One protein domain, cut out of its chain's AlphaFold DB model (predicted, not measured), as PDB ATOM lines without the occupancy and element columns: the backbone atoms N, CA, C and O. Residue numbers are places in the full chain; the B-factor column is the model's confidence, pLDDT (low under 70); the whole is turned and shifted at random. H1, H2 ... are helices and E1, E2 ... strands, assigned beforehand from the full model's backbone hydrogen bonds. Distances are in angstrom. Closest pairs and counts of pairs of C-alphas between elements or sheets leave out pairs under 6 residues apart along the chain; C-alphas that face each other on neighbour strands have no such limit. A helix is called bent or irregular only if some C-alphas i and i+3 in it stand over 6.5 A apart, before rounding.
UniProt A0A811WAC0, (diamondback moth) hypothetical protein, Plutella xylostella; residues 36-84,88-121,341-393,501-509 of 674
ATOM      1  N   VAL A  36     -42.329  -6.971 -44.499       93.94
ATOM      2  CA  VAL A  36     -41.358  -8.068 -44.364       93.94
ATOM      3  C   VAL A  36     -40.205  -7.869 -45.337       93.94
ATOM      4  O   VAL A  36     -40.407  -7.735 -46.544       93.94
ATOM      5  N   LYS A  37     -38.979  -7.881 -44.812       95.06
ATOM      6  CA  LYS A  37     -37.741  -7.909 -45.601       95.06
ATOM      7  C   LYS A  37     -37.033  -9.226 -45.374       95.06
ATOM      8  O   LYS A  37     -36.882  -9.644 -44.233       95.06
ATOM      9  N   ALA A  38     -36.582  -9.849 -46.454       95.31
ATOM     10  CA  ALA A  38     -35.914 -11.137 -46.405       95.31
ATOM     11  C   ALA A  38     -34.518 -11.056 -47.025       95.31
ATOM     12  O   ALA A  38     -34.326 -10.508 -48.115       95.31
ATOM     13  N   PHE A  39     -33.549 -11.634 -46.331       94.12
ATOM     14  CA  PHE A  39     -32.145 -11.663 -46.704       94.12
ATOM     15  C   PHE A  39     -31.635 -13.096 -46.673       94.12
ATOM     16  O   PHE A  39     -32.028 -13.888 -45.818       94.12
ATOM     17  N   PHE A  40     -30.731 -13.415 -47.592       93.00
ATOM     18  CA  PHE A  40     -30.034 -14.696 -47.597       93.00
ATOM     19  C   PHE A  40     -28.559 -14.461 -47.311       93.00
ATOM     20  O   PHE A  40     -27.901 -13.671 -47.995       93.00
ATOM     21  N   ILE A  41     -28.059 -15.116 -46.270       91.12
ATOM     22  CA  ILE A  41     -26.723 -14.899 -45.723       91.12
ATOM     23  C   ILE A  41     -25.948 -16.206 -45.837       91.12
ATOM     24  O   ILE A  41     -26.448 -17.270 -45.484       91.12
ATOM     25  N   THR A  42     -24.716 -16.124 -46.325       88.56
ATOM     26  CA  THR A  42     -23.790 -17.255 -46.414       88.56
ATOM     27  C   THR A  42     -22.626 -16.985 -45.462       88.56
ATOM     28  O   THR A  42     -21.956 -15.963 -45.598       88.56
ATOM     29  N   ASN A  43     -22.396 -17.877 -44.496       79.75
ATOM     30  CA  ASN A  43     -21.398 -17.720 -43.427       79.75
ATOM     31  C   ASN A  43     -19.985 -18.173 -43.835       79.75
ATOM     32  O   ASN A  43     -19.082 -18.250 -43.006       79.75
ATOM     33  N   ASP A  44     -19.781 -18.459 -45.119       71.88
ATOM     34  CA  ASP A  44     -18.545 -19.015 -45.660       71.88
ATOM     35  C   ASP A  44     -17.433 -17.942 -45.671       71.88
ATOM     36  O   ASP A  44     -17.243 -17.203 -46.642       71.88
ATOM     37  N   HIS A  45     -16.711 -17.824 -44.547       56.59
ATOM     38  CA  HIS A  45     -15.654 -16.829 -44.327       56.59
ATOM     39  C   HIS A  45     -14.546 -16.875 -45.393       56.59
ATOM     40  O   HIS A  45     -13.966 -15.838 -45.706       56.59
ATOM     41  N   ASN A  46     -14.309 -18.041 -46.005       52.41
ATOM     42  CA  ASN A  46     -13.237 -18.255 -46.979       52.41
ATOM     43  C   ASN A  46     -13.622 -17.918 -48.434       52.41
ATOM     44  O   ASN A  46     -12.739 -17.810 -49.280       52.41
ATOM     45  N   LYS A  47     -14.912 -17.748 -48.766       51.53
ATOM     46  CA  LYS A  47     -15.352 -17.424 -50.145       51.53
ATOM     47  C   LYS A  47     -15.504 -15.928 -50.425       51.53
ATOM     48  O   LYS A  47     -15.713 -15.540 -51.570       51.53
ATOM     49  N   LEU A  48     -15.423 -15.085 -49.399       49.06
ATOM     50  CA  LEU A  48     -15.796 -13.670 -49.478       49.06
ATOM     51  C   LEU A  48     -14.607 -12.712 -49.676       49.06
ATOM     52  O   LEU A  48     -14.805 -11.498 -49.674       49.06
ATOM     53  N   GLU A  49     -13.387 -13.211 -49.871       47.53
ATOM     54  CA  GLU A  49     -12.200 -12.361 -50.084       47.53
ATOM     55  C   GLU A  49     -12.063 -11.815 -51.525       47.53
ATOM     56  O   GLU A  49     -11.168 -11.019 -51.786       47.53
ATOM     57  N   GLY A  50     -12.961 -12.178 -52.457       50.31
ATOM     58  CA  GLY A  50     -12.834 -11.835 -53.885       50.31
ATOM     59  C   GLY A  50     -13.749 -10.739 -54.458       50.31
ATOM     60  O   GLY A  50     -13.471 -10.257 -55.551       50.31
ATOM     61  N   GLU A  51     -14.821 -10.322 -53.775       47.81
ATOM     62  CA  GLU A  51     -15.759  -9.303 -54.292       47.81
ATOM     63  C   GLU A  51     -15.658  -8.010 -53.474       47.81
ATOM     64  O   GLU A  51     -16.108  -7.922 -52.327       47.81
ATOM     65  N   GLY A  52     -15.018  -7.005 -54.074       48.28
ATOM     66  CA  GLY A  52     -14.933  -5.652 -53.545       48.28
ATOM     67  C   GLY A  52     -16.270  -4.935 -53.663       48.28
ATOM     68  O   GLY A  52     -16.542  -4.334 -54.688       48.28
ATOM     69  N   ASP A  53     -17.076  -4.984 -52.604       45.53
ATOM     70  CA  ASP A  53     -18.058  -3.938 -52.308       45.53
ATOM     71  C   ASP A  53     -18.423  -3.954 -50.814       45.53
ATOM     72  O   ASP A  53     -18.965  -4.919 -50.266       45.53
ATOM     73  N   MET A  54     -18.062  -2.877 -50.110       53.03
ATOM     74  CA  MET A  54     -18.188  -2.751 -48.647       53.03
ATOM     75  C   MET A  54     -19.595  -2.346 -48.175       53.03
ATOM     76  O   MET A  54     -19.887  -2.413 -46.979       53.03
ATOM     77  N   GLU A  55     -20.484  -1.952 -49.081       47.91
ATOM     78  CA  GLU A  55     -21.779  -1.352 -48.746       47.91
ATOM     79  C   GLU A  55     -22.900  -2.360 -48.403       47.91
ATOM     80  O   GLU A  55     -23.522  -2.204 -47.343       47.91
ATOM     81  N   PRO A  56     -23.113  -3.474 -49.144       49.22
ATOM     82  CA  PRO A  56     -24.098  -4.490 -48.743       49.22
ATOM     83  C   PRO A  56     -23.715  -5.198 -47.430       49.22
ATOM     84  O   PRO A  56     -24.588  -5.670 -46.695       49.22
ATOM     85  N   ARG A  57     -22.420  -5.209 -47.074       50.00
ATOM     86  CA  ARG A  57     -21.915  -5.758 -45.804       50.00
ATOM     87  C   ARG A  57     -22.284  -4.901 -44.590       50.00
ATOM     88  O   ARG A  57     -22.486  -5.458 -43.511       50.00
ATOM     89  N   ARG A  58     -22.394  -3.571 -44.738       51.25
ATOM     90  CA  ARG A  58     -22.833  -2.678 -43.648       51.25
ATOM     91  C   ARG A  58     -24.321  -2.829 -43.353       51.25
ATOM     92  O   ARG A  58     -24.686  -2.871 -42.182       51.25
ATOM     93  N   PHE A  59     -25.158  -2.989 -44.378       49.56
ATOM     94  CA  PHE A  59     -26.594  -3.214 -44.178       49.56
ATOM     95  C   PHE A  59     -26.894  -4.583 -43.550       49.56
ATOM     96  O   PHE A  59     -27.697  -4.655 -42.624       49.56
ATOM     97  N   GLN A  60     -26.199  -5.650 -43.970       52.44
ATOM     98  CA  GLN A  60     -26.381  -6.987 -43.385       52.44
ATOM     99  C   GLN A  60     -25.890  -7.092 -41.931       52.44
ATOM    100  O   GLN A  60     -26.503  -7.803 -41.143       52.44
ATOM    101  N   ARG A  61     -24.815  -6.382 -41.552       51.12
ATOM    102  CA  ARG A  61     -24.263  -6.423 -40.179       51.12
ATOM    103  C   ARG A  61     -24.831  -5.366 -39.231       51.12
ATOM    104  O   ARG A  61     -24.675  -5.514 -38.027       51.12
ATOM    105  N   GLY A  62     -25.429  -4.293 -39.753       48.59
ATOM    106  CA  GLY A  62     -25.949  -3.184 -38.946       48.59
ATOM    107  C   GLY A  62     -27.385  -3.370 -38.450       48.59
ATOM    108  O   GLY A  62     -27.748  -2.768 -37.446       48.59
ATOM    109  N   GLN A  63     -28.210  -4.179 -39.131       51.00
ATOM    110  CA  GLN A  63     -29.606  -4.414 -38.722       51.00
ATOM    111  C   GLN A  63     -29.835  -5.734 -37.981       51.00
ATOM    112  O   GLN A  63     -30.721  -5.781 -37.126       51.00
ATOM    113  N   LEU A  64     -29.041  -6.766 -38.266       55.56
ATOM    114  CA  LEU A  64     -29.075  -8.057 -37.580       55.56
ATOM    115  C   LEU A  64     -27.870  -8.109 -36.642       55.56
ATOM    116  O   LEU A  64     -26.739  -8.329 -37.082       55.56
ATOM    117  N   ASP A  65     -28.087  -7.826 -35.358       54.31
ATOM    118  CA  ASP A  65     -27.020  -7.947 -34.366       54.31
ATOM    119  C   ASP A  65     -26.561  -9.405 -34.323       54.31
ATOM    120  O   ASP A  65     -27.343 -10.287 -33.992       54.31
ATOM    121  N   ARG A  66     -25.294  -9.631 -34.684       55.44
ATOM    122  CA  ARG A  66     -24.498 -10.844 -34.431       55.44
ATOM    123  C   ARG A  66     -25.311 -12.142 -34.270       55.44
ATOM    124  O   ARG A  66     -25.481 -12.621 -33.159       55.44
ATOM    125  N   GLY A  67     -25.689 -12.739 -35.400       65.00
ATOM    126  CA  GLY A  67     -25.887 -14.181 -35.575       65.00
ATOM    127  C   GLY A  67     -26.634 -14.898 -34.453       65.00
ATOM    128  O   GLY A  67     -26.034 -15.744 -33.794       65.00
ATOM    129  N   LEU A  68     -27.926 -14.601 -34.299       73.50
ATOM    130  CA  LEU A  68     -28.817 -15.237 -33.318       73.50
ATOM    131  C   LEU A  68     -28.796 -16.773 -33.391       73.50
ATOM    132  O   LEU A  68     -28.997 -17.443 -32.385       73.50
ATOM    133  N   LEU A  69     -28.546 -17.335 -34.577       82.56
ATOM    134  CA  LEU A  69     -28.419 -18.778 -34.766       82.56
ATOM    135  C   LEU A  69     -26.952 -19.179 -35.026       82.56
ATOM    136  O   LEU A  69     -26.451 -18.929 -36.125       82.56
ATOM    137  N   PRO A  70     -26.223 -19.781 -34.074       77.44
ATOM    138  CA  PRO A  70     -24.898 -20.337 -34.350       77.44
ATOM    139  C   PRO A  70     -24.995 -21.623 -35.205       77.44
ATOM    140  O   PRO A  70     -26.058 -22.228 -35.325       77.44
ATOM    141  N   ASP A  71     -23.879 -22.047 -35.804       83.44
ATOM    142  CA  ASP A  71     -23.716 -23.363 -36.455       83.44
ATOM    143  C   ASP A  71     -24.566 -23.647 -37.712       83.44
ATOM    144  O   ASP A  71     -25.234 -24.687 -37.831       83.44
ATOM    145  N   CYS A  72     -24.513 -22.747 -38.691       86.88
ATOM    146  CA  CYS A  72     -25.044 -22.983 -40.037       86.88
ATOM    147  C   CYS A  72     -24.179 -22.322 -41.116       86.88
ATOM    148  O   CYS A  72     -23.559 -21.281 -40.887       86.88
ATOM    149  N   ASP A  73     -24.159 -22.925 -42.301       90.44
ATOM    150  CA  ASP A  73     -23.425 -22.435 -43.469       90.44
ATOM    151  C   ASP A  73     -24.226 -21.345 -44.184       90.44
ATOM    152  O   ASP A  73     -23.663 -20.388 -44.726       90.44
ATOM    153  N   GLN A  74     -25.556 -21.475 -44.178       92.12
ATOM    154  CA  GLN A  74     -26.474 -20.535 -44.809       92.12
ATOM    155  C   GLN A  74     -27.664 -20.223 -43.903       92.12
ATOM    156  O   GLN A  74     -28.197 -21.081 -43.195       92.12
ATOM    157  N   LYS A  75     -28.103 -18.965 -43.947       93.81
ATOM    158  CA  LYS A  75     -29.198 -18.439 -43.135       93.81
ATOM    159  C   LYS A  75     -30.193 -17.670 -43.984       93.81
ATOM    160  O   LYS A  75     -29.810 -16.881 -44.850       93.81
ATOM    161  N   LEU A  76     -31.464 -17.833 -43.649       95.12
ATOM    162  CA  LEU A  76     -32.512 -16.895 -44.017       95.12
ATOM    163  C   LEU A  76     -32.693 -15.920 -42.856       95.12
ATOM    164  O   LEU A  76     -32.998 -16.344 -41.744       95.12
ATOM    165  N   ALA A  77     -32.529 -14.627 -43.108       94.81
ATOM    166  CA  ALA A  77     -32.828 -13.598 -42.127       94.81
ATOM    167  C   ALA A  77     -34.056 -12.796 -42.558       94.81
ATOM    168  O   ALA A  77     -34.120 -12.315 -43.692       94.81
ATOM    169  N   LEU A  78     -35.028 -12.651 -41.662       95.69
ATOM    170  CA  LEU A  78     -36.251 -11.893 -41.891       95.69
ATOM    171  C   LEU A  78     -36.320 -10.722 -40.915       95.69
ATOM    172  O   LEU A  78     -36.070 -10.878 -39.724       95.69
ATOM    173  N   THR A  79     -36.717  -9.562 -41.415       95.62
ATOM    174  CA  THR A  79     -37.082  -8.410 -40.596       95.62
ATOM    175  C   THR A  79     -38.546  -8.104 -40.840       95.62
ATOM    176  O   THR A  79     -38.926  -7.730 -41.949       95.62
ATOM    177  N   ILE A  80     -39.356  -8.257 -39.800       95.44
ATOM    178  CA  ILE A  80     -40.791  -7.999 -39.815       95.44
ATOM    179  C   ILE A  80     -41.029  -6.713 -39.039       95.44
ATOM    180  O   ILE A  80     -40.694  -6.641 -37.859       95.44
ATOM    181  N   LYS A  81     -41.619  -5.700 -39.665       94.38
ATOM    182  CA  LYS A  81     -42.082  -4.502 -38.962       94.38
ATOM    183  C   LYS A  81     -43.589  -4.546 -38.809       94.38
ATOM    184  O   LYS A  81     -44.325  -4.691 -39.783       94.38
ATOM    185  N   LEU A  82     -44.018  -4.406 -37.566       91.50
ATOM    186  CA  LEU A  82     -45.406  -4.389 -37.158       91.50
ATOM    187  C   LEU A  82     -45.868  -2.930 -37.045       91.50
ATOM    188  O   LEU A  82     -45.212  -2.143 -36.351       91.50
ATOM    189  N   PRO A  83     -46.958  -2.551 -37.733       88.75
ATOM    190  CA  PRO A  83     -47.500  -1.201 -37.659       88.75
ATOM    191  C   PRO A  83     -48.150  -0.934 -36.295       88.75
ATOM    192  O   PRO A  83     -48.630  -1.855 -35.630       88.75
ATOM    193  N   SER A  84     -48.195   0.339 -35.906       76.38
ATOM    194  CA  SER A  84     -48.977   0.844 -34.779       76.38
ATOM    195  C   SER A  84     -50.457   0.784 -35.153       76.38
ATOM    196  O   SER A  84     -50.898   1.416 -36.110       76.38
ATOM    197  N   LYS A  88     -57.675  -5.387 -36.534       56.69
ATOM    198  CA  LYS A  88     -58.144  -6.758 -36.252       56.69
ATOM    199  C   LYS A  88     -57.050  -7.804 -36.526       56.69
ATOM    200  O   LYS A  88     -56.981  -8.332 -37.631       56.69
ATOM    201  N   SER A  89     -56.197  -8.085 -35.547       56.47
ATOM    202  CA  SER A  89     -55.056  -8.990 -35.700       56.47
ATOM    203  C   SER A  89     -55.238 -10.302 -34.953       56.47
ATOM    204  O   SER A  89     -54.278 -11.050 -34.837       56.47
ATOM    205  N   ASP A  90     -56.457 -10.623 -34.510       63.88
ATOM    206  CA  ASP A  90     -56.780 -11.934 -33.920       63.88
ATOM    207  C   ASP A  90     -56.702 -13.089 -34.941       63.88
ATOM    208  O   ASP A  90     -56.991 -14.240 -34.620       63.88
ATOM    209  N   GLY A  91     -56.327 -12.789 -36.188       81.06
ATOM    210  CA  GLY A  91     -56.129 -13.759 -37.251       81.06
ATOM    211  C   GLY A  91     -54.677 -14.197 -37.403       81.06
ATOM    212  O   GLY A  91     -53.728 -13.486 -37.075       81.06
ATOM    213  N   GLU A  92     -54.517 -15.387 -37.966       90.50
ATOM    214  CA  GLU A  92     -53.230 -15.867 -38.449       90.50
ATOM    215  C   GLU A  92     -52.970 -15.314 -39.849       90.50
ATOM    216  O   GLU A  92     -53.823 -15.396 -40.734       90.50
ATOM    217  N   GLU A  93     -51.775 -14.776 -40.056       92.50
ATOM    218  CA  GLU A  93     -51.314 -14.260 -41.339       92.50
ATOM    219  C   GLU A  93     -50.250 -15.189 -41.917       92.50
ATOM    220  O   GLU A  93     -49.333 -15.615 -41.217       92.50
ATOM    221  N   TYR A  94     -50.362 -15.488 -43.211       94.88
ATOM    222  CA  TYR A  94     -49.412 -16.328 -43.937       94.88
ATOM    223  C   TYR A  94     -48.703 -15.473 -44.984       94.88
ATOM    224  O   TYR A  94     -49.327 -14.985 -45.925       94.88
ATOM    225  N   ILE A  95     -47.397 -15.279 -44.814       95.88
ATOM    226  CA  ILE A  95     -46.587 -14.387 -45.643       95.88
ATOM    227  C   ILE A  95     -45.587 -15.232 -46.444       95.88
ATOM    228  O   ILE A  95     -44.673 -15.815 -45.851       95.88
ATOM    229  N   PRO A  96     -45.732 -15.334 -47.777       96.62
ATOM    230  CA  PRO A  96     -44.795 -16.080 -48.606       96.62
ATOM    231  C   PRO A  96     -43.466 -15.325 -48.745       96.62
ATOM    232  O   PRO A  96     -43.428 -14.123 -49.011       96.62
ATOM    233  N   VAL A  97     -42.362 -16.053 -48.615       96.31
ATOM    234  CA  VAL A  97     -40.990 -15.566 -48.775       96.31
ATOM    235  C   VAL A  97     -40.341 -16.342 -49.917       96.31
ATOM    236  O   VAL A  97     -39.711 -17.381 -49.728       96.31
ATOM    237  N   GLU A  98     -40.524 -15.837 -51.135       93.50
ATOM    238  CA  GLU A  98     -39.958 -16.432 -52.356       93.50
ATOM    239  C   GLU A  98     -38.713 -15.692 -52.853       93.50
ATOM    240  O   GLU A  98     -37.865 -16.262 -53.544       93.50
ATOM    241  N   GLN A  99     -38.622 -14.400 -52.532       92.50
ATOM    242  CA  GLN A  99     -37.561 -13.506 -52.972       92.50
ATOM    243  C   GLN A  99     -36.799 -12.966 -51.773       92.50
ATOM    244  O   GLN A  99     -37.383 -12.587 -50.761       92.50
ATOM    245  N   VAL A 100     -35.485 -12.907 -51.926       94.06
ATOM    246  CA  VAL A 100     -34.542 -12.482 -50.895       94.06
ATOM    247  C   VAL A 100     -33.513 -11.542 -51.498       94.06
ATOM    248  O   VAL A 100     -33.237 -11.583 -52.700       94.06
ATOM    249  N   VAL A 101     -32.921 -10.697 -50.664       91.06
ATOM    250  CA  VAL A 101     -31.745  -9.911 -51.037       91.06
ATOM    251  C   VAL A 101     -30.490 -10.678 -50.629       91.06
ATOM    252  O   VAL A 101     -30.305 -11.011 -49.458       91.06
ATOM    253  N   ALA A 102     -29.617 -10.947 -51.596       88.06
ATOM    254  CA  ALA A 102     -28.343 -11.628 -51.405       88.06
ATOM    255  C   ALA A 102     -27.247 -10.877 -52.165       88.06
ATOM    256  O   ALA A 102     -27.405 -10.596 -53.352       88.06
ATOM    257  N   ALA A 103     -26.151 -10.527 -51.482       84.25
ATOM    258  CA  ALA A 103     -25.052  -9.740 -52.056       84.25
ATOM    259  C   ALA A 103     -25.527  -8.463 -52.796       84.25
ATOM    260  O   ALA A 103     -25.054  -8.142 -53.879       84.25
ATOM    261  N   GLY A 104     -26.522  -7.760 -52.241       81.75
ATOM    262  CA  GLY A 104     -27.072  -6.523 -52.818       81.75
ATOM    263  C   GLY A 104     -28.061  -6.709 -53.978       81.75
ATOM    264  O   GLY A 104     -28.737  -5.754 -54.348       81.75
ATOM    265  N   ALA A 105     -28.227  -7.922 -54.511       82.81
ATOM    266  CA  ALA A 105     -29.171  -8.207 -55.589       82.81
ATOM    267  C   ALA A 105     -30.383  -9.009 -55.096       82.81
ATOM    268  O   ALA A 105     -30.289  -9.837 -54.189       82.81
ATOM    269  N   ARG A 106     -31.541  -8.800 -55.736       85.62
ATOM    270  CA  ARG A 106     -32.713  -9.662 -55.536       85.62
ATOM    271  C   ARG A 106     -32.471 -11.021 -56.190       85.62
ATOM    272  O   ARG A 106     -32.071 -11.093 -57.353       85.62
ATOM    273  N   ALA A 107     -32.754 -12.085 -55.456       89.44
ATOM    274  CA  ALA A 107     -32.674 -13.466 -55.909       89.44
ATOM    275  C   ALA A 107     -33.924 -14.236 -55.474       89.44
ATOM    276  O   ALA A 107     -34.603 -13.851 -54.522       89.44
ATOM    277  N   ARG A 108     -34.239 -15.322 -56.184       91.75
ATOM    278  CA  ARG A 108     -35.300 -16.251 -55.783       91.75
ATOM    279  C   ARG A 108     -34.708 -17.397 -54.982       91.75
ATOM    280  O   ARG A 108     -33.590 -17.821 -55.262       91.75
ATOM    281  N   LEU A 109     -35.460 -17.906 -54.020       93.25
ATOM    282  CA  LEU A 109     -35.115 -19.136 -53.316       93.25
ATOM    283  C   LEU A 109     -35.515 -20.348 -54.158       93.25
ATOM    284  O   LEU A 109     -36.531 -20.310 -54.855       93.25
ATOM    285  N   LEU A 110     -34.721 -21.418 -54.098       92.75
ATOM    286  CA  LEU A 110     -35.095 -22.703 -54.686       92.75
ATOM    287  C   LEU A 110     -36.300 -23.286 -53.942       92.75
ATOM    288  O   LEU A 110     -37.296 -23.648 -54.567       92.75
ATOM    289  N   ASN A 111     -36.206 -23.300 -52.614       94.31
ATOM    290  CA  ASN A 111     -37.275 -23.701 -51.712       94.31
ATOM    291  C   ASN A 111     -37.845 -22.435 -51.052       94.31
ATOM    292  O   ASN A 111     -37.189 -21.857 -50.183       94.31
ATOM    293  N   PRO A 112     -39.005 -21.916 -51.480       95.44
ATOM    294  CA  PRO A 112     -39.605 -20.752 -50.833       95.44
ATOM    295  C   PRO A 112     -40.064 -21.081 -49.408       95.44
ATOM    296  O   PRO A 112     -40.368 -22.234 -49.102       95.44
ATOM    297  N   TYR A 113     -40.170 -20.060 -48.559       96.88
ATOM    298  CA  TYR A 113     -40.715 -20.206 -47.208       96.88
ATOM    299  C   TYR A 113     -42.106 -19.587 -47.092       96.88
ATOM    300  O   TYR A 113     -42.478 -18.713 -47.874       96.88
ATOM    301  N   VAL A 114     -42.861 -20.003 -46.082       97.31
ATOM    302  CA  VAL A 114     -44.067 -19.314 -45.618       97.31
ATOM    303  C   VAL A 114     -43.904 -19.013 -44.139       97.31
ATOM    304  O   VAL A 114     -43.648 -19.901 -43.329       97.31
ATOM    305  N   LEU A 115     -44.050 -17.741 -43.797       97.00
ATOM    306  CA  LEU A 115     -44.068 -17.250 -42.430       97.00
ATOM    307  C   LEU A 115     -45.518 -17.222 -41.942       97.00
ATOM    308  O   LEU A 115     -46.336 -16.502 -42.509       97.00
ATOM    309  N   ARG A 116     -45.830 -17.977 -40.889       96.12
ATOM    310  CA  ARG A 116     -47.099 -17.885 -40.162       96.12
ATOM    311  C   ARG A 116     -46.901 -16.951 -38.976       96.12
ATOM    312  O   ARG A 116     -46.110 -17.241 -38.080       96.12
ATOM    313  N   LEU A 117     -47.606 -15.831 -38.997       95.25
ATOM    314  CA  LEU A 117     -47.537 -14.775 -37.999       95.25
ATOM    315  C   LEU A 117     -48.885 -14.680 -37.285       95.25
ATOM    316  O   LEU A 117     -49.921 -14.519 -37.925       95.25
ATOM    317  N   ARG A 118     -48.877 -14.749 -35.958       93.69
ATOM    318  CA  ARG A 118     -50.053 -14.507 -35.120       93.69
ATOM    319  C   ARG A 118     -49.700 -13.471 -34.065       93.69
ATOM    320  O   ARG A 118     -48.647 -13.557 -33.442       93.69
ATOM    321  N   ARG A 119     -50.569 -12.483 -33.879       91.19
ATOM    322  CA  ARG A 119     -50.334 -11.346 -32.986       91.19
ATOM    323  C   ARG A 119     -51.423 -11.333 -31.934       91.19
ATOM    324  O   ARG A 119     -52.596 -11.274 -32.286       91.19
ATOM    325  N   ASP A 120     -51.034 -11.384 -30.674       90.00
ATOM    326  CA  ASP A 120     -51.998 -11.223 -29.596       90.00
ATOM    327  C   ASP A 120     -52.357  -9.737 -29.472       90.00
ATOM    328  O   ASP A 120     -51.532  -8.863 -29.756       90.00
ATOM    329  N   GLN A 121     -53.593  -9.428 -29.077       87.06
ATOM    330  CA  GLN A 121     -54.006  -8.038 -28.904       87.06
ATOM    331  C   GLN A 121     -53.109  -7.357 -27.852       87.06
ATOM    332  O   GLN A 121     -52.968  -7.889 -26.749       87.06
ATOM    333  N   TRP A 341     -48.162  -5.722 -22.273       92.12
ATOM    334  CA  TRP A 341     -48.278  -7.117 -22.683       92.12
ATOM    335  C   TRP A 341     -48.602  -7.194 -24.170       92.12
ATOM    336  O   TRP A 341     -49.636  -6.713 -24.627       92.12
ATOM    337  N   HIS A 342     -47.714  -7.815 -24.937       91.44
ATOM    338  CA  HIS A 342     -47.916  -8.041 -26.361       91.44
ATOM    339  C   HIS A 342     -47.011  -9.173 -26.826       91.44
ATOM    340  O   HIS A 342     -45.790  -9.048 -26.776       91.44
ATOM    341  N   ASN A 343     -47.613 -10.264 -27.286       93.00
ATOM    342  CA  ASN A 343     -46.876 -11.418 -27.773       93.00
ATOM    343  C   ASN A 343     -47.111 -11.589 -29.265       93.00
ATOM    344  O   ASN A 343     -48.219 -11.425 -29.781       93.00
ATOM    345  N   VAL A 344     -46.037 -11.945 -29.955       94.44
ATOM    346  CA  VAL A 344     -46.060 -12.258 -31.370       94.44
ATOM    347  C   VAL A 344     -45.524 -13.661 -31.552       94.44
ATOM    348  O   VAL A 344     -44.399 -13.984 -31.180       94.44
ATOM    349  N   ASN A 345     -46.380 -14.487 -32.124       95.88
ATOM    350  CA  ASN A 345     -46.184 -15.899 -32.340       95.88
ATOM    351  C   ASN A 345     -45.776 -16.112 -33.797       95.88
ATOM    352  O   ASN A 345     -46.478 -15.694 -34.720       95.88
ATOM    353  N   VAL A 346     -44.632 -16.754 -33.999       95.69
ATOM    354  CA  VAL A 346     -44.027 -16.957 -35.310       95.69
ATOM    355  C   VAL A 346     -43.777 -18.438 -35.556       95.69
ATOM    356  O   VAL A 346     -43.224 -19.143 -34.711       95.69
ATOM    357  N   GLN A 347     -44.138 -18.898 -36.750       96.00
ATOM    358  CA  GLN A 347     -43.691 -20.173 -37.302       96.00
ATOM    359  C   GLN A 347     -43.208 -19.995 -38.736       96.00
ATOM    360  O   GLN A 347     -43.690 -19.127 -39.465       96.00
ATOM    361  N   LEU A 348     -42.249 -20.819 -39.143       96.44
ATOM    362  CA  LEU A 348     -41.637 -20.748 -40.460       96.44
ATOM    363  C   LEU A 348     -41.649 -22.128 -41.110       96.44
ATOM    364  O   LEU A 348     -41.154 -23.096 -40.536       96.44
ATOM    365  N   PHE A 349     -42.185 -22.188 -42.323       96.19
ATOM    366  CA  PHE A 349     -42.313 -23.412 -43.099       96.19
ATOM    367  C   PHE A 349     -41.466 -23.311 -44.363       96.19
ATOM    368  O   PHE A 349     -41.594 -22.339 -45.103       96.19
ATOM    369  N   GLU A 350     -40.625 -24.305 -44.634       95.88
ATOM    370  CA  GLU A 350     -39.884 -24.436 -45.890       95.88
ATOM    371  C   GLU A 350     -40.661 -25.320 -46.868       95.88
ATOM    372  O   GLU A 350     -41.157 -26.387 -46.503       95.88
ATOM    373  N   LYS A 351     -40.774 -24.896 -48.129       95.06
ATOM    374  CA  LYS A 351     -41.359 -25.723 -49.183       95.06
ATOM    375  C   LYS A 351     -40.338 -26.748 -49.664       95.06
ATOM    376  O   LYS A 351     -39.361 -26.391 -50.311       95.06
ATOM    377  N   GLU A 352     -40.623 -28.023 -49.462       92.25
ATOM    378  CA  GLU A 352     -39.829 -29.129 -49.986       92.25
ATOM    379  C   GLU A 352     -40.623 -29.948 -51.011       92.25
ATOM    380  O   GLU A 352     -41.853 -29.903 -51.076       92.25
ATOM    381  N   SER A 353     -39.903 -30.707 -51.837       88.31
ATOM    382  CA  SER A 353     -40.492 -31.752 -52.678       88.31
ATOM    383  C   SER A 353     -40.083 -33.107 -52.128       88.31
ATOM    384  O   SER A 353     -38.895 -33.370 -51.926       88.31
ATOM    385  N   ASP A 354     -41.056 -33.975 -51.872       88.81
ATOM    386  CA  ASP A 354     -40.762 -35.333 -51.438       88.81
ATOM    387  C   ASP A 354     -40.156 -36.175 -52.580       88.81
ATOM    388  O   ASP A 354     -40.050 -35.744 -53.729       88.81
ATOM    389  N   SER A 355     -39.752 -37.414 -52.283       90.50
ATOM    390  CA  SER A 355     -39.190 -38.321 -53.295       90.50
ATOM    391  C   SER A 355     -40.165 -38.678 -54.425       90.50
ATOM    392  O   SER A 355     -39.732 -39.225 -55.434       90.50
ATOM    393  N   SER A 356     -41.463 -38.411 -54.252       89.56
ATOM    394  CA  SER A 356     -42.498 -38.589 -55.274       89.56
ATOM    395  C   SER A 356     -42.784 -37.311 -56.072       89.56
ATOM    396  O   SER A 356     -43.599 -37.339 -56.989       89.56
ATOM    397  N   GLY A 357     -42.107 -36.201 -55.755       88.38
ATOM    398  CA  GLY A 357     -42.318 -34.894 -56.373       88.38
ATOM    399  C   GLY A 357     -43.506 -34.113 -55.803       88.38
ATOM    400  O   GLY A 357     -43.826 -33.044 -56.320       88.38
ATOM    401  N   LYS A 358     -44.162 -34.602 -54.742       91.69
ATOM    402  CA  LYS A 358     -45.244 -33.870 -54.075       91.69
ATOM    403  C   LYS A 358     -44.671 -32.747 -53.223       91.69
ATOM    404  O   LYS A 358     -43.653 -32.913 -52.554       91.69
ATOM    405  N   THR A 359     -45.358 -31.608 -53.234       90.06
ATOM    406  CA  THR A 359     -45.022 -30.467 -52.376       90.06
ATOM    407  C   THR A 359     -45.374 -30.784 -50.923       90.06
ATOM    408  O   THR A 359     -46.502 -31.176 -50.631       90.06
ATOM    409  N   VAL A 360     -44.425 -30.571 -50.015       94.06
ATOM    410  CA  VAL A 360     -44.601 -30.705 -48.565       94.06
ATOM    411  C   VAL A 360     -44.075 -29.441 -47.891       94.06
ATOM    412  O   VAL A 360     -43.051 -28.901 -48.303       94.06
ATOM    413  N   TRP A 361     -44.766 -28.972 -46.855       94.25
ATOM    414  CA  TRP A 361     -44.282 -27.882 -46.009       94.25
ATOM    415  C   TRP A 361     -43.574 -28.461 -44.785       94.25
ATOM    416  O   TRP A 361     -44.199 -29.126 -43.955       94.25
ATOM    417  N   ASN A 362     -42.265 -28.241 -44.706       93.94
ATOM    418  CA  ASN A 362     -41.420 -28.651 -43.596       93.94
ATOM    419  C   ASN A 362     -41.421 -27.552 -42.524       93.94
ATOM    420  O   ASN A 362     -40.993 -26.428 -42.786       93.94
ATOM    421  N   ASP A 363     -41.931 -27.855 -41.331       93.75
ATOM    422  CA  ASP A 363     -41.969 -26.903 -40.219       93.75
ATOM    423  C   ASP A 363     -40.590 -26.789 -39.554       93.75
ATOM    424  O   ASP A 363     -40.172 -27.669 -38.795       93.75
ATOM    425  N   LEU A 364     -39.901 -25.671 -39.791       91.56
ATOM    426  CA  LEU A 364     -38.588 -25.402 -39.198       91.56
ATOM    427  C   LEU A 364     -38.652 -25.164 -37.687       91.56
ATOM    428  O   LEU A 364     -37.626 -25.216 -37.006       91.56
ATOM    429  N   THR A 365     -39.847 -24.923 -37.147       89.44
ATOM    430  CA  THR A 365     -40.071 -24.790 -35.708       89.44
ATOM    431  C   THR A 365     -40.330 -26.120 -35.005       89.44
ATOM    432  O   THR A 365     -40.327 -26.177 -33.775       89.44
ATOM    433  N   MET A 366     -40.488 -27.209 -35.768       89.06
ATOM    434  CA  MET A 366     -40.796 -28.550 -35.261       89.06
ATOM    435  C   MET A 366     -42.005 -28.566 -34.308       89.06
ATOM    436  O   MET A 366     -41.979 -29.235 -33.276       89.06
ATOM    437  N   GLY A 367     -43.050 -27.801 -34.629       88.19
ATOM    438  CA  GLY A 367     -44.255 -27.652 -33.816       88.19
ATOM    439  C   GLY A 367     -44.146 -26.649 -32.660       88.19
ATOM    440  O   GLY A 367     -45.171 -26.301 -32.077       88.19
ATOM    441  N   ASN A 368     -42.950 -26.140 -32.337       91.12
ATOM    442  CA  ASN A 368     -42.760 -25.176 -31.250       91.12
ATOM    443  C   ASN A 368     -42.964 -23.745 -31.749       91.12
ATOM    444  O   ASN A 368     -42.101 -23.173 -32.406       91.12
ATOM    445  N   ILE A 369     -44.092 -23.132 -31.409       93.50
ATOM    446  CA  ILE A 369     -44.375 -21.746 -31.791       93.50
ATOM    447  C   ILE A 369     -43.363 -20.807 -31.116       93.50
ATOM    448  O   ILE A 369     -43.279 -20.759 -29.888       93.50
ATOM    449  N   ALA A 370     -42.618 -20.033 -31.910       95.06
ATOM    450  CA  ALA A 370     -41.701 -19.027 -31.391       95.06
ATOM    451  C   ALA A 370     -42.505 -17.815 -30.909       95.06
ATOM    452  O   ALA A 370     -43.030 -17.059 -31.726       95.06
ATOM    453  N   SER A 371     -42.626 -17.641 -29.592       96.12
ATOM    454  CA  SER A 371     -43.352 -16.521 -28.987       96.12
ATOM    455  C   SER A 371     -42.374 -15.470 -28.473       96.12
ATOM    456  O   SER A 371     -41.539 -15.765 -27.617       96.12
ATOM    457  N   VAL A 372     -42.461 -14.251 -29.006       96.50
ATOM    458  CA  VAL A 372     -41.608 -13.124 -28.606       96.50
ATOM    459  C   VAL A 372     -42.440 -11.894 -28.261       96.50
ATOM    460  O   VAL A 372     -43.465 -11.626 -28.883       96.50
ATOM    461  N   GLY A 373     -41.983 -11.118 -27.284       95.12
ATOM    462  CA  GLY A 373     -42.675  -9.923 -26.808       95.12
ATOM    463  C   GLY A 373     -41.808  -9.085 -25.867       95.12
ATOM    464  O   GLY A 373     -40.653  -9.430 -25.633       95.12
ATOM    465  N   PRO A 374     -42.331  -7.994 -25.287       93.00
ATOM    466  CA  PRO A 374     -41.585  -7.138 -24.362       93.00
ATOM    467  C   PRO A 374     -41.020  -7.884 -23.144       93.00
ATOM    468  O   PRO A 374     -39.911  -7.593 -22.709       93.00
ATOM    469  N   GLN A 375     -41.767  -8.858 -22.613       91.50
ATOM    470  CA  GLN A 375     -41.370  -9.654 -21.442       91.50
ATOM    471  C   GLN A 375     -40.406 -10.796 -21.799       91.50
ATOM    472  O   GLN A 375     -39.546 -11.159 -21.002       91.50
ATOM    473  N   SER A 376     -40.532 -11.343 -23.009       94.88
ATOM    474  CA  SER A 376     -39.686 -12.406 -23.555       94.88
ATOM    475  C   SER A 376     -39.157 -11.983 -24.931       94.88
ATOM    476  O   SER A 376     -39.658 -12.430 -25.967       94.88
ATOM    477  N   PRO A 377     -38.163 -11.075 -24.982       95.25
ATOM    478  CA  PRO A 377     -37.761 -10.432 -26.230       95.25
ATOM    479  C   PRO A 377     -36.941 -11.332 -27.148       95.25
ATOM    480  O   PRO A 377     -36.656 -10.936 -28.272       95.25
ATOM    481  N   GLN A 378     -36.521 -12.509 -26.694       95.56
ATOM    482  CA  GLN A 378     -35.692 -13.429 -27.463       95.56
ATOM    483  C   GLN A 378     -36.258 -14.841 -27.380       95.56
ATOM    484  O   GLN A 378     -36.753 -15.266 -26.338       95.56
ATOM    485  N   TYR A 379     -36.150 -15.557 -28.492       95.38
ATOM    486  CA  TYR A 379     -36.452 -16.972 -28.616       95.38
ATOM    487  C   TYR A 379     -35.301 -17.650 -29.355       95.38
ATOM    488  O   TYR A 379     -34.891 -17.186 -30.420       95.38
ATOM    489  N   GLU A 380     -34.820 -18.765 -28.817       93.94
ATOM    490  CA  GLU A 380     -33.776 -19.582 -29.430       93.94
ATOM    491  C   GLU A 380     -34.264 -21.023 -29.546       93.94
ATOM    492  O   GLU A 380     -34.588 -21.680 -28.556       93.94
ATOM    493  N   GLY A 381     -34.322 -21.513 -30.780       91.12
ATOM    494  CA  GLY A 381     -34.703 -22.873 -31.111       91.12
ATOM    495  C   GLY A 381     -33.691 -23.545 -32.049       91.12
ATOM    496  O   GLY A 381     -32.823 -22.897 -32.629       91.12
ATOM    497  N   PRO A 382     -33.813 -24.864 -32.250       85.69
ATOM    498  CA  PRO A 382     -32.857 -25.692 -33.006       85.69
ATOM    499  C   PRO A 382     -32.642 -25.308 -34.485       85.69
ATOM    500  O   PRO A 382     -31.641 -25.708 -35.083       85.69
ATOM    501  N   GLY A 383     -33.549 -24.543 -35.094       88.19
ATOM    502  CA  GLY A 383     -33.429 -24.079 -36.482       88.19
ATOM    503  C   GLY A 383     -33.941 -22.660 -36.719       88.19
ATOM    504  O   GLY A 383     -33.965 -22.210 -37.863       88.19
ATOM    505  N   LEU A 384     -34.349 -21.972 -35.654       93.62
ATOM    506  CA  LEU A 384     -34.955 -20.653 -35.704       93.62
ATOM    507  C   LEU A 384     -34.573 -19.889 -34.443       93.62
ATOM    508  O   LEU A 384     -34.746 -20.400 -33.340       93.62
ATOM    509  N   ALA A 385     -34.128 -18.656 -34.606       94.62
ATOM    510  CA  ALA A 385     -34.002 -17.698 -33.527       94.62
ATOM    511  C   ALA A 385     -34.803 -16.443 -33.881       94.62
ATOM    512  O   ALA A 385     -34.856 -16.042 -35.045       94.62
ATOM    513  N   ALA A 386     -35.452 -15.843 -32.891       95.44
ATOM    514  CA  ALA A 386     -36.289 -14.667 -33.072       95.44
ATOM    515  C   ALA A 386     -35.994 -13.636 -31.989       95.44
ATOM    516  O   ALA A 386     -35.727 -13.983 -30.838       95.44
ATOM    517  N   ARG A 387     -36.080 -12.358 -32.346       95.69
ATOM    518  CA  ARG A 387     -35.868 -11.251 -31.424       95.69
ATOM    519  C   ARG A 387     -36.871 -10.137 -31.656       95.69
ATOM    520  O   ARG A 387     -36.972  -9.608 -32.757       95.69
ATOM    521  N   TYR A 388     -37.558  -9.748 -30.595       95.25
ATOM    522  CA  TYR A 388     -38.459  -8.611 -30.540       95.25
ATOM    523  C   TYR A 388     -37.699  -7.331 -30.173       95.25
ATOM    524  O   TYR A 388     -36.876  -7.310 -29.256       95.25
ATOM    525  N   ARG A 389     -37.995  -6.243 -30.883       93.50
ATOM    526  CA  ARG A 389     -37.514  -4.887 -30.608       93.50
ATOM    527  C   ARG A 389     -38.686  -3.918 -30.650       93.50
ATOM    528  O   ARG A 389     -39.390  -3.847 -31.655       93.50
ATOM    529  N   SER A 390     -38.869  -3.141 -29.585       91.12
ATOM    530  CA  SER A 390     -39.784  -1.998 -29.633       91.12
ATOM    531  C   SER A 390     -39.159  -0.907 -30.498       91.12
ATOM    532  O   SER A 390     -37.982  -0.590 -30.316       91.12
ATOM    533  N   LEU A 391     -39.915  -0.365 -31.452       88.81
ATOM    534  CA  LEU A 391     -39.460   0.769 -32.261       88.81
ATOM    535  C   LEU A 391     -39.824   2.099 -31.606       88.81
ATOM    536  O   LEU A 391     -39.071   3.061 -31.732       88.81
ATOM    537  N   ASP A 392     -40.932   2.116 -30.866       87.81
ATOM    538  CA  ASP A 392     -41.381   3.283 -30.122       87.81
ATOM    539  C   ASP A 392     -41.237   3.041 -28.621       87.81
ATOM    540  O   ASP A 392     -41.371   1.915 -28.126       87.81
ATOM    541  N   TRP A 393     -40.970   4.116 -27.886       83.38
ATOM    542  CA  TRP A 393     -41.030   4.096 -26.433       83.38
ATOM    543  C   TRP A 393     -42.456   4.421 -25.995       83.38
ATOM    544  O   TRP A 393     -43.041   5.411 -26.438       83.38
ATOM    545  N   ALA A 501     -43.442  -2.260 -33.552       92.81
ATOM    546  CA  ALA A 501     -42.476  -3.267 -33.154       92.81
ATOM    547  C   ALA A 501     -41.758  -3.836 -34.370       92.81
ATOM    548  O   ALA A 501     -42.279  -3.839 -35.484       92.81
ATOM    549  N   GLN A 502     -40.557  -4.343 -34.147       94.81
ATOM    550  CA  GLN A 502     -39.783  -5.065 -35.136       94.81
ATOM    551  C   GLN A 502     -39.428  -6.442 -34.592       94.81
ATOM    552  O   GLN A 502     -39.018  -6.577 -33.442       94.81
ATOM    553  N   ILE A 503     -39.562  -7.460 -35.433       95.19
ATOM    554  CA  ILE A 503     -39.121  -8.818 -35.142       95.19
ATOM    555  C   ILE A 503     -38.035  -9.176 -36.142       95.19
ATOM    556  O   ILE A 503     -38.265  -9.161 -37.352       95.19
ATOM    557  N   ASP A 504     -36.858  -9.498 -35.627       95.62
ATOM    558  CA  ASP A 504     -35.776 -10.074 -36.412       95.62
ATOM    559  C   ASP A 504     -35.807 -11.591 -36.234       95.62
ATOM    560  O   ASP A 504     -35.800 -12.076 -35.105       95.62
ATOM    561  N   LEU A 505     -35.835 -12.341 -37.330       95.06
ATOM    562  CA  LEU A 505     -35.743 -13.798 -37.328       95.06
ATOM    563  C   LEU A 505     -34.512 -14.246 -38.100       95.06
ATOM    564  O   LEU A 505     -34.247 -13.745 -39.190       95.06
ATOM    565  N   GLU A 506     -33.814 -15.243 -37.573       94.88
ATOM    566  CA  GLU A 506     -32.795 -16.006 -38.284       94.88
ATOM    567  C   GLU A 506     -33.207 -17.474 -38.323       94.88
ATOM    568  O   GLU A 506     -33.434 -18.090 -37.284       94.88
ATOM    569  N   ALA A 507     -33.277 -18.047 -39.520       94.94
ATOM    570  CA  ALA A 507     -33.576 -19.452 -39.733       94.94
ATOM    571  C   ALA A 507     -32.427 -20.151 -40.463       94.94
ATOM    572  O   ALA A 507     -31.768 -19.562 -41.330       94.94
ATOM    573  N   ARG A 508     -32.203 -21.424 -40.132       93.62
ATOM    574  CA  ARG A 508     -31.254 -22.289 -40.841       93.62
ATOM    575  C   ARG A 508     -31.730 -22.494 -42.280       93.62
ATOM    576  O   ARG A 508     -32.882 -22.846 -42.495       93.62
ATOM    577  N   ALA A 509     -30.834 -22.312 -43.248       94.88
ATOM    578  CA  ALA A 509     -31.139 -22.457 -44.671       94.88
ATOM    579  C   ALA A 509     -30.064 -23.254 -45.435       94.88
ATOM    580  O   ALA A 509     -29.916 -23.083 -46.642       94.88
TER     581      ALA A 509
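AT A GLANCE: This is residues 36 to 84, 88 to 121, 341 to 393 and 501 to 509 of the 674 residues of the protein "(diamondback moth) hypothetical protein" of Plutella xylostella (UniProt A0A811WAC0). Two strongly twisted sheets stand face to face and come together along two edges, E1 beside E3 and E7 beside E8 and E9, as a flattened, nearly closed barrel. The turn of hairpin E5 and E6, residues 354 to 358, sticks out at one end, and H1 with the long loop of residues 43 to 54 makes a loosely attached arm elsewhere. The printed part has 145 residues, with one named helix and ten named strands in the order E1 H1 E2 E3 E4 E5 E6 E7 E8 E9 E10. One sheet runs E1 - E2 - E10 - E9 - E8 and the other is branched; both are antiparallel, and the class is mostly strand. The whole is compact, radius of gyration of the C-alphas 15.8 A, yet flat, spanning 48 by 48 by 25 A.

IN THESE COORDINATES: The first sheet holds E1, residues 36 to 42, from C-alpha 36 at (-41.358, -8.068, -44.364); E2, residues 74 to 82, 26.0 A; E10, residues 501 to 508, 23.4 A, ending at C-alpha 508 (-31.254, -22.289, -40.841); E9, residues 384 to 390; and E8, residues 378 to 380. The branched sheet holds E3, residues 92 to 102, 28.4 A; E4, residues 105 to 119, 31.1 A; E5, residues 344 to 353, 29.4 A; E6, residues 359 to 363; and E7, residues 370 to 372. E3 bends by 57 degrees at residue 98 and E4 by 95 degrees at residue 110. H1 is residues 55 to 63, 13.1 A; it is neither bent nor irregular, but only just: C-alphas 60 and 63 are 6.2 A apart.

HOW THE PARTS SIT: In the first sheet N 39 and O 77 of E1 and E2 are 2.8 A apart, N 78 and O 505 of E2 and E10 2.8 A, N 387 and O 504 of E9 and E10 2.8 A, and N 379 and O 386 of hairpin E8 and E9 2.9 A. In the branched sheet E3 and E5 lie on opposite sides of E4, with N 95 to O 115 at 2.8 A and N 116 to O 347 at 2.8 A. E5 has E4 on one side and E6 and E7 on the other, with N 350 to O 362 and N 346 to O 370 both at 2.8 A. Between the sheets, the closest C-alphas of E1 and E3 are Phe 39 and Val 101, 4.7 A, and those of E7 and E9 are Val 372 and Tyr 388, 5.8 A. E2 and E4 are near each other, as are E5 and E10. H1 only grazes the first sheet with residues 60 to 63, and only just grazes the branched one with residues 56 to 60, with 5 pairs of C-alphas within 10 A; 4 of its 5 O i to N i+4 pairs are within hydrogen-bond range.

THE WHOLE: The C-alphas farthest apart, Ser 356 and Trp 393, are 51.5 A apart. Three cuts leave out residues 85 to 87, 122 to 340 and 394 to 500, with gaps of 12.0 A, 8.5 A and 10.1 A between C-alphas. Of the links printed whole, E1 to H1 is long. Mean pLDDT of the printed part is 84.6; residues 45 to 67 and 88 to 90 are under 70.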